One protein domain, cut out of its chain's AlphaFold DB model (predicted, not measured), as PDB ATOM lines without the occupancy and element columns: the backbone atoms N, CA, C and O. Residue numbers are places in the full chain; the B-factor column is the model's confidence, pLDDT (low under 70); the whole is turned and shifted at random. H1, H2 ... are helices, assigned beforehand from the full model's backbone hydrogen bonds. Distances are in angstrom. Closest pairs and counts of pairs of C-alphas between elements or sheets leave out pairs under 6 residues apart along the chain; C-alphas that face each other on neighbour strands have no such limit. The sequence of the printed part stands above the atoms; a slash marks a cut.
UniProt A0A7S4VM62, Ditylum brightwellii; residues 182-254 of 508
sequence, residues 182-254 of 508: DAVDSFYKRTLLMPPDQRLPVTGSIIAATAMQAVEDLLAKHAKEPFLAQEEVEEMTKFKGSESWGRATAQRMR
ATOM      1  N   ASP A 182      99.579  25.082 117.697       83.31
ATOM      2  CA  ASP A 182     100.921  25.628 117.464       83.31
ATOM      3  C   ASP A 182     101.822  25.507 118.706       83.31
ATOM      4  O   ASP A 182     103.020  25.236 118.588       83.31
ATOM      5  N   ALA A 183     101.260  25.629 119.916       87.88
ATOM      6  CA  ALA A 183     101.987  25.386 121.161       87.88
ATOM      7  C   ALA A 183     102.370  23.902 121.343       87.88
ATOM      8  O   ALA A 183     103.499  23.607 121.738       87.88
ATOM      9  N   VAL A 184     101.482  22.964 120.991       90.69
ATOM     10  CA  VAL A 184     101.767  21.512 121.014       90.69
ATOM     11  C   VAL A 184     102.829  21.129 119.971       90.69
ATOM     12  O   VAL A 184     103.734  20.348 120.270       90.69
ATOM     13  N   ASP A 185     102.786  21.704 118.766       86.00
ATOM     14  CA  ASP A 185     103.836  21.531 117.750       86.00
ATOM     15  C   ASP A 185     105.179  22.141 118.192       86.00
ATOM     16  O   ASP A 185     106.235  21.525 118.030       86.00
ATOM     17  N   SER A 186     105.150  23.298 118.857       86.38
ATOM     18  CA  SER A 186     106.338  23.924 119.454       86.38
ATOM     19  C   SER A 186     106.943  23.091 120.592       86.38
ATOM     20  O   SER A 186     108.168  22.999 120.699       86.38
ATOM     21  N   PHE A 187     106.110  22.446 121.418       90.44
ATOM     22  CA  PHE A 187     106.543  21.463 122.416       90.44
ATOM     23  C   PHE A 187     107.211  20.258 121.742       90.44
ATOM     24  O   PHE A 187     108.364  19.961 122.045       90.44
ATOM     25  N   TYR A 188     106.551  19.628 120.767       88.56
ATOM     26  CA  TYR A 188     107.091  18.465 120.058       88.56
ATOM     27  C   TYR A 188     108.436  18.762 119.374       88.56
ATOM     28  O   TYR A 188     109.386  17.987 119.500       88.56
ATOM     29  N   LYS A 189     108.565  19.922 118.715       85.94
ATOM     30  CA  LYS A 189     109.835  20.395 118.141       85.94
ATOM     31  C   LYS A 189     110.929  20.551 119.200       85.94
ATOM     32  O   LYS A 189     112.067  20.169 118.943       85.94
ATOM     33  N   ARG A 190     110.599  21.049 120.398       87.31
ATOM     34  CA  ARG A 190     111.537  21.132 121.531       87.31
ATOM     35  C   ARG A 190     111.972  19.740 121.998       87.31
ATOM     36  O   ARG A 190     113.164  19.525 122.187       87.31
ATOM     37  N   THR A 191     111.049  18.784 122.101       84.81
ATOM     38  CA  THR A 191     111.353  17.385 122.455       84.81
ATOM     39  C   THR A 191     112.258  16.702 121.424       84.81
ATOM     40  O   THR A 191     113.144  15.940 121.797       84.81
ATOM     41  N   LEU A 192     112.110  17.000 120.128       80.44
ATOM     42  CA  LEU A 192     113.016  16.482 119.090       80.44
ATOM     43  C   LEU A 192     114.453  17.024 119.201       80.44
ATOM     44  O   LEU A 192     115.385  16.334 118.788       80.44
ATOM     45  N   LEU A 193     114.640  18.228 119.754       83.38
ATOM     46  CA  LEU A 193     115.958  18.839 119.971       83.38
ATOM     47  C   LEU A 193     116.675  18.315 121.230       83.38
ATOM     48  O   LEU A 193     117.877  18.515 121.365       83.38
ATOM     49  N   MET A 194     115.967  17.631 122.135       82.12
ATOM     50  CA  MET A 194     116.564  17.028 123.331       82.12
ATOM     51  C   MET A 194     117.412  15.787 122.981       82.12
ATOM     52  O   MET A 194     117.107  15.100 121.993       82.12
ATOM     53  N   PRO A 195     118.442  15.454 123.787       80.44
ATOM     54  CA  PRO A 195     119.117  14.152 123.754       80.44
ATOM     55  C   PRO A 195     118.116  12.986 123.863       80.44
ATOM     56  O   PRO A 195     117.094  13.161 124.528       80.44
ATOM     57  N   PRO A 196     118.338  11.823 123.213       75.25
ATOM     58  CA  PRO A 196     117.353  10.734 123.153       75.25
ATOM     59  C   PRO A 196     116.836  10.272 124.521       75.25
ATOM     60  O   PRO A 196     115.638  10.062 124.669       75.25
ATOM     61  N   ASP A 197     117.733  10.190 125.501       77.94
ATOM     62  CA  ASP A 197     117.524   9.880 126.922       77.94
ATOM     63  C   ASP A 197     116.601  10.866 127.661       77.94
ATOM     64  O   ASP A 197     115.974  10.503 128.653       77.94
ATOM     65  N   GLN A 198     116.470  12.096 127.159       75.06
ATOM     66  CA  GLN A 198     115.668  13.174 127.750       75.06
ATOM     67  C   GLN A 198     114.354  13.426 126.990       75.06
ATOM     68  O   GLN A 198     113.620  14.368 127.298       75.06
ATOM     69  N   ARG A 199     114.024  12.607 125.981       81.69
ATOM     70  CA  ARG A 199     112.807  12.792 125.176       81.69
ATOM     71  C   ARG A 199     111.583  12.238 125.889       81.69
ATOM     72  O   ARG A 199     111.411  11.027 125.995       81.69
ATOM     73  N   LEU A 200     110.675  13.132 126.280       77.69
ATOM     74  CA  LEU A 200     109.322  12.746 126.676       77.69
ATOM     75  C   LEU A 200     108.640  11.961 125.534       77.69
ATOM     76  O   LEU A 200     108.688  12.405 124.381       77.69
ATOM     77  N   PRO A 201     107.999  10.812 125.817       80.75
ATOM     78  CA  PRO A 201     107.358  10.014 124.784       80.75
ATOM     79  C   PRO A 201     106.125  10.732 124.224       80.75
ATOM     80  O   PRO A 201     105.359  11.367 124.948       80.75
ATOM     81  N   VAL A 202     105.896  10.608 122.916       84.94
ATOM     82  CA  VAL A 202     104.759  11.256 122.240       84.94
ATOM     83  C   VAL A 202     103.510  10.384 122.395       84.94
ATOM     84  O   VAL A 202     103.104   9.672 121.477       84.94
ATOM     85  N   THR A 203     102.924  10.407 123.592       88.56
ATOM     86  CA  THR A 203     101.667   9.716 123.910       88.56
ATOM     87  C   THR A 203     100.461  10.641 123.752       88.56
ATOM     88  O   THR A 203     100.576  11.868 123.788       88.56
ATOM     89  N   GLY A 204      99.267  10.055 123.631       83.94
ATOM     90  CA  GLY A 204      98.020  10.820 123.614       83.94
ATOM     91  C   GLY A 204      97.801  11.645 124.884       83.94
ATOM     92  O   GLY A 204      97.344  12.781 124.796       83.94
ATOM     93  N   SER A 205      98.177  11.106 126.047       87.81
ATOM     94  CA  SER A 205      98.022  11.760 127.349       87.81
ATOM     95  C   SER A 205      98.972  12.947 127.525       87.81
ATOM     96  O   SER A 205      98.535  14.010 127.954       87.81
ATOM     97  N   ILE A 206     100.239  12.820 127.115       89.69
ATOM     98  CA  ILE A 206     101.226  13.913 127.179       89.69
ATOM     99  C   ILE A 206     100.852  15.043 126.214       89.69
ATOM    100  O   ILE A 206     100.927  16.218 126.577       89.69
ATOM    101  N   ILE A 207     100.389  14.714 125.006       92.75
ATOM    102  CA  ILE A 207      99.926  15.706 124.026       92.75
ATOM    103  C   ILE A 207      98.640  16.408 124.495       92.75
ATOM    104  O   ILE A 207      98.510  17.620 124.326       92.75
ATOM    105  N   ALA A 208      97.719  15.682 125.134       92.00
ATOM    106  CA  ALA A 208      96.513  16.260 125.719       92.00
ATOM    107  C   ALA A 208      96.820  17.195 126.907       92.00
ATOM    108  O   ALA A 208      96.346  18.329 126.921       92.00
ATOM    109  N   ALA A 209      97.681  16.775 127.841       91.44
ATOM    110  CA  ALA A 209      98.126  17.604 128.964       91.44
ATOM    111  C   ALA A 209      98.869  18.869 128.490       91.44
ATOM    112  O   ALA A 209      98.622  19.961 128.991       91.44
ATOM    113  N   THR A 210      99.711  18.743 127.458       92.88
ATOM    114  CA  THR A 210     100.403  19.878 126.824       92.88
ATOM    115  C   THR A 210      99.409  20.869 126.209       92.88
ATOM    116  O   THR A 210      99.584  22.079 126.343       92.88
ATOM    117  N   ALA A 211      98.342  20.381 125.568       93.75
ATOM    118  CA  ALA A 211      97.277  21.228 125.033       93.75
ATOM    119  C   ALA A 211      96.482  21.944 126.141       93.75
ATOM    120  O   ALA A 211      96.136  23.111 125.978       93.75
ATOM    121  N   MET A 212      96.230  21.285 127.278       94.88
ATOM    122  CA  MET A 212      95.576  21.914 128.436       94.88
ATOM    123  C   MET A 212      96.456  22.999 129.070       94.88
ATOM    124  O   MET A 212      95.969  24.102 129.305       94.88
ATOM    125  N   GLN A 213      97.755  22.737 129.256       93.88
ATOM    126  CA  GLN A 213      98.688  23.752 129.752       93.88
ATOM    127  C   GLN A 213      98.772  24.947 128.795       93.88
ATOM    128  O   GLN A 213      98.792  26.085 129.247       93.88
ATOM    129  N   ALA A 214      98.767  24.708 127.478       92.81
ATOM    130  CA  ALA A 214      98.736  25.769 126.477       92.81
ATOM    131  C   ALA A 214      97.432  26.592 126.511       92.81
ATOM    132  O   ALA A 214      97.489  27.801 126.304       92.81
ATOM    133  N   VAL A 215      96.279  25.975 126.796       94.12
ATOM    134  CA  VAL A 215      95.009  26.690 127.026       94.12
ATOM    135  C   VAL A 215      95.104  27.602 128.249       94.12
ATOM    136  O   VAL A 215      94.800  28.789 128.134       94.12
ATOM    137  N   GLU A 216      95.582  27.091 129.389       94.06
ATOM    138  CA  GLU A 216      95.783  27.894 130.605       94.06
ATOM    139  C   GLU A 216      96.740  29.070 130.340       94.06
ATOM    140  O   GLU A 216      96.411  30.222 130.618       94.06
ATOM    141  N   ASP A 217      97.881  28.797 129.702       93.00
ATOM    142  CA  ASP A 217      98.886  29.789 129.314       93.00
ATOM    143  C   ASP A 217      98.335  30.896 128.403       93.00
ATOM    144  O   ASP A 217      98.773  32.043 128.498       93.00
ATOM    145  N   LEU A 218      97.444  30.558 127.463       91.88
ATOM    146  CA  LEU A 218      96.855  31.509 126.517       91.88
ATOM    147  C   LEU A 218      95.775  32.360 127.194       91.88
ATOM    148  O   LEU A 218      95.797  33.583 127.048       91.88
ATOM    149  N   LEU A 219      94.894  31.749 127.990       92.56
ATOM    150  CA  LEU A 219      93.859  32.462 128.748       92.56
ATOM    151  C   LEU A 219      94.473  33.379 129.825       92.56
ATOM    152  O   LEU A 219      94.075  34.535 129.949       92.56
ATOM    153  N   ALA A 220      95.513  32.928 130.536       92.56
ATOM    154  CA  ALA A 220      96.215  33.722 131.550       92.56
ATOM    155  C   ALA A 220      97.049  34.886 130.972       92.56
ATOM    156  O   ALA A 220      97.365  35.837 131.693       92.56
ATOM    157  N   LYS A 221      97.410  34.828 129.682       89.94
ATOM    158  CA  LYS A 221      97.958  35.971 128.928       89.94
ATOM    159  C   LYS A 221      96.834  36.906 128.477       89.94
ATOM    160  O   LYS A 221      96.935  38.109 128.688       89.94
ATOM    161  N   HIS A 222      95.735  36.354 127.955       90.19
ATOM    162  CA  HIS A 222      94.586  37.122 127.469       90.19
ATOM    163  C   HIS A 222      93.941  37.976 128.572       90.19
ATOM    164  O   HIS A 222      93.591  39.128 128.341       90.19
ATOM    165  N   ALA A 223      93.878  37.451 129.800       90.00
ATOM    166  CA  ALA A 223      93.402  38.171 130.982       90.00
ATOM    167  C   ALA A 223      94.292  39.360 131.419       90.00
ATOM    168  O   ALA A 223      93.904  40.111 132.310       90.00
ATOM    169  N   LYS A 224      95.486  39.526 130.829       91.38
ATOM    170  CA  LYS A 224      96.393  40.668 131.059       91.38
ATOM    171  C   LYS A 224      96.431  41.622 129.868       91.38
ATOM    172  O   LYS A 224      96.546  42.827 130.061       91.38
ATOM    173  N   GLU A 225      96.346  41.076 128.660       89.38
ATOM    174  CA  GLU A 225      96.375  41.800 127.390       89.38
ATOM    175  C   GLU A 225      95.469  41.061 126.382       89.38
ATOM    176  O   GLU A 225      95.809  39.949 125.972       89.38
ATOM    177  N   PRO A 226      94.297  41.601 125.995       88.69
ATOM    178  CA  PRO A 226      93.346  40.870 125.149       88.69
ATOM    179  C   PRO A 226      93.827  40.640 123.697       88.69
ATOM    180  O   PRO A 226      93.680  41.501 122.837       88.69
ATOM    181  N   PHE A 227      94.358  39.442 123.406       86.88
ATOM    182  CA  PHE A 227      94.883  39.041 122.076       86.88
ATOM    183  C   PHE A 227      94.166  37.828 121.418       86.88
ATOM    184  O   PHE A 227      94.650  37.236 120.444       86.88
ATOM    185  N   LEU A 228      93.024  37.407 121.969       84.19
ATOM    186  CA  LEU A 228      92.210  36.287 121.468       84.19
ATOM    187  C   LEU A 228      90.844  36.811 121.018       84.19
ATOM    188  O   LEU A 228      90.320  37.745 121.622       84.19
ATOM    189  N   ALA A 229      90.260  36.200 119.990       83.50
ATOM    190  CA  ALA A 229      88.873  36.452 119.615       83.50
ATOM    191  C   ALA A 229      87.908  35.772 120.604       83.50
ATOM    192  O   ALA A 229      88.240  34.742 121.188       83.50
ATOM    193  N   GLN A 230      86.684  36.290 120.735       79.56
ATOM    194  CA  GLN A 230      85.657  35.719 121.619       79.56
ATOM    195  C   GLN A 230      85.406  34.220 121.339       79.56
ATOM    196  O   GLN A 230      85.372  33.416 122.268       79.56
ATOM    197  N   GLU A 231      85.344  33.822 120.059       80.69
ATOM    198  CA  GLU A 231      85.234  32.412 119.634       80.69
ATOM    199  C   GLU A 231      86.391  31.534 120.156       80.69
ATOM    200  O   GLU A 231      86.182  30.379 120.526       80.69
ATOM    201  N   GLU A 232      87.618  32.068 120.190       85.00
ATOM    202  CA  GLU A 232      88.795  31.359 120.706       85.00
ATOM    203  C   GLU A 232      88.711  31.196 122.227       85.00
ATOM    204  O   GLU A 232      88.942  30.100 122.734       85.00
ATOM    205  N   VAL A 233      88.345  32.258 122.954       88.88
ATOM    206  CA  VAL A 233      88.218  32.239 124.423       88.88
ATOM    207  C   VAL A 233      87.160  31.229 124.864       88.88
ATOM    208  O   VAL A 233      87.407  30.432 125.770       88.88
ATOM    209  N   GLU A 234      86.001  31.211 124.207       89.38
ATOM    210  CA  GLU A 234      84.921  30.284 124.535       89.38
ATOM    211  C   GLU A 234      85.292  28.819 124.283       89.38
ATOM    212  O   GLU A 234      85.075  27.974 125.153       89.38
ATOM    213  N   GLU A 235      85.868  28.495 123.124       88.56
ATOM    214  CA  GLU A 235      86.245  27.112 122.808       88.56
ATOM    215  C   GLU A 235      87.455  26.630 123.618       88.56
ATOM    216  O   GLU A 235      87.499  25.462 124.006       88.56
ATOM    217  N   MET A 236      88.400  27.517 123.958       92.19
ATOM    218  CA  MET A 236      89.469  27.202 124.913       92.19
ATOM    219  C   MET A 236      88.909  26.959 126.322       92.19
ATOM    220  O   MET A 236      89.313  25.999 126.971       92.19
ATOM    221  N   THR A 237      87.922  27.739 126.773       90.56
ATOM    222  CA  THR A 237      87.263  27.541 128.083       90.56
ATOM    223  C   THR A 237      86.476  26.223 128.148       90.56
ATOM    224  O   THR A 237      86.414  25.578 129.195       90.56
ATOM    225  N   LYS A 238      85.907  25.767 127.025       91.31
ATOM    226  CA  LYS A 238      85.217  24.466 126.911       91.31
ATOM    227  C   LYS A 238      86.183  23.276 126.754       91.31
ATOM    228  O   LYS A 238      85.746  22.125 126.844       91.31
ATOM    229  N   PHE A 239      87.476  23.503 126.501       93.31
ATOM    230  CA  PHE A 239      88.427  22.450 126.134       93.31
ATOM    231  C   PHE A 239      88.873  21.587 127.329       93.31
ATOM    232  O   PHE A 239      89.571  22.046 128.228       93.31
ATOM    233  N   LYS A 240      88.537  20.288 127.296       88.00
ATOM    234  CA  LYS A 240      88.842  19.322 128.374       88.00
ATOM    235  C   LYS A 240      90.009  18.358 128.101       88.00
ATOM    236  O   LYS A 240      90.195  17.432 128.880       88.00
ATOM    237  N   GLY A 241      90.741  18.515 126.992       85.19
ATOM    238  CA  GLY A 241      91.960  17.743 126.690       85.19
ATOM    239  C   GLY A 241      91.872  16.223 126.892       85.19
ATOM    240  O   GLY A 241      92.586  15.669 127.720       85.19
ATOM    241  N   SER A 242      91.027  15.515 126.132       91.56
ATOM    242  CA  SER A 242      90.968  14.047 126.225       91.56
ATOM    243  C   SER A 242      92.182  13.364 125.577       91.56
ATOM    244  O   SER A 242      92.724  13.846 124.579       91.56
ATOM    245  N   GLU A 243      92.560  12.174 126.063       86.62
ATOM    246  CA  GLU A 243      93.612  11.364 125.426       86.62
ATOM    247  C   GLU A 243      93.272  11.059 123.955       86.62
ATOM    248  O   GLU A 243      94.133  11.136 123.081       86.62
ATOM    249  N   SER A 244      91.997  10.786 123.653       83.31
ATOM    250  CA  SER A 244      91.508  10.555 122.289       83.31
ATOM    251  C   SER A 244      91.726  11.763 121.367       83.31
ATOM    252  O   SER A 244      92.139  11.587 120.218       83.31
ATOM    253  N   TRP A 245      91.537  12.988 121.872       92.56
ATOM    254  CA  TRP A 245      91.887  14.214 121.153       92.56
ATOM    255  C   TRP A 245      93.404  14.320 120.969       92.56
ATOM    256  O   TRP A 245      93.860  14.601 119.862       92.56
ATOM    257  N   GLY A 246      94.192  14.027 122.009       89.62
ATOM    258  CA  GLY A 246      95.657  14.056 121.951       89.62
ATOM    259  C   GLY A 246      96.234  13.105 120.897       89.62
ATOM    260  O   GLY A 246      97.037  13.526 120.062       89.62
ATOM    261  N   ARG A 247      95.753  11.854 120.853       85.56
ATOM    262  CA  ARG A 247      96.105  10.855 119.821       85.56
ATOM    263  C   ARG A 247      95.755  11.355 118.418       85.56
ATOM    264  O   ARG A 247      96.597  11.308 117.523       85.56
ATOM    265  N   ALA A 248      94.535  11.865 118.226       79.50
ATOM    266  CA  ALA A 248      94.074  12.360 116.931       79.50
ATOM    267  C   ALA A 248      94.863  13.596 116.458       79.50
ATOM    268  O   ALA A 248      95.183  13.708 115.273       79.50
ATOM    269  N   THR A 249      95.208  14.512 117.366       85.69
ATOM    270  CA  THR A 249      96.043  15.688 117.086       85.69
ATOM    271  C   THR A 249      97.468  15.274 116.711       85.69
ATOM    272  O   THR A 249      97.930  15.650 115.633       85.69
ATOM    273  N   ALA A 250      98.117  14.410 117.501       86.31
ATOM    274  CA  ALA A 250      99.451  13.882 117.205       86.31
ATOM    275  C   ALA A 250      99.512  13.173 115.837       86.31
ATOM    276  O   ALA A 250     100.410  13.439 115.034       86.31
ATOM    277  N   GLN A 251      98.512  12.340 115.524       79.38
ATOM    278  CA  GLN A 251      98.402  11.644 114.241       79.38
ATOM    279  C   GLN A 251      98.231  12.619 113.063       79.38
ATOM    280  O   GLN A 251      98.926  12.492 112.052       79.38
ATOM    281  N   ARG A 252      97.348  13.623 113.187       80.88
ATOM    282  CA  ARG A 252      97.124  14.660 112.156       80.88
ATOM    283  C   ARG A 252      98.379  15.497 111.902       80.88
ATOM    284  O   ARG A 252      98.700  15.774 110.749       80.88
ATOM    285  N   MET A 253      99.101  15.848 112.965       81.38
ATOM    286  CA  MET A 253     100.356  16.608 112.918       81.38
ATOM    287  C   MET A 253     101.579  15.760 112.539       81.38
ATOM    288  O   MET A 253     102.654  16.307 112.306       81.38
ATOM    289  N   ARG A 254     101.426  14.431 112.432       81.88
ATOM    290  CA  ARG A 254     102.505  13.463 112.149       81.88
ATOM    291  C   ARG A 254     103.623  13.481 113.198       81.88
ATOM    292  O   ARG A 254     104.777  13.184 112.882       81.88
TER     293      ARG A 254
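What this domain is: This is residues 182 to 254 of the 508 residues of a protein of Ditylum brightwellii (UniProt A0A7S4VM62). One long helix, H2, forms the backbone of the domain, and three shorter helices pack on it at different places without forming a bundle. H1 touches it by its first turns alone and slants away, H4 crosses its beginning nearly at a right angle, and H3 folds back over its later part. Residues 193 to 198, of which 193 is the last residue of H1, stick out at one end. The printed part has 73 residues, with four named helices in the order H1, H2, H3, H4 and no named strand; the class is all helix. The whole is only just compact, close to loose, with a radius of gyration of the C-alphas of 13.4 A, and it is elongated, spanning 39 by 24 by 16 A.

How they stand to each other: H1, residues 182 to 193, touches H2, residues 204 to 222, with residues 183 to 187 alone. Their closest C-alphas are those of Val 184 and Ala 211, 6.0 A apart. They run opposite ways at a steep tilt of 56 degrees. H2 is the hub, touching the three other helices. It touches H3, residues 230 to 238, with residues 215 to 219 alone, and the closest C-alphas are those of Val 215 and Met 236, 6.0 A apart. H2 and H3 are a helical hairpin and run opposite ways at a steep tilt of 45 degrees. With residues 204 to 211 alone H2 touches H4, residues 243 to 253, about perpendicular at 87 degrees; the closest C-alphas, of Gly 204 and Arg 247, are 4.2 A apart. The packing is mostly crossed, with no shallow tilt among these three pairs. H1 and H4 are close but not clearly touching, with the closest C-alphas, of Asp 185 and Met 253, 7.7 A apart. H3 is apart from both H1 and H4. In H1, H2, H3 and H4 every O i to N i+4 pair is within hydrogen-bond range.

Where its parts are: H1 begins at C-alpha 182 at (100.921, 25.628, 117.464) and is 16.7 A long from first to last C-alpha. H2 measures 26.8 A from C-alpha 204 at (98.020, 10.820, 123.614) to C-alpha 222. H3 is 12.4 A long. H4 is 15.1 A long and ends at C-alpha 253 at (100.356, 16.608, 112.918).

The domain as a whole: The two C-alphas farthest apart, those of Asp 197 and Gln 230, are 41.4 A apart. The link from H3 to H4 is tight, the other two are short, and no link is long. The printed part has no cut. The mean pLDDT of the printed part is 87.0, and no printed residue is under 70.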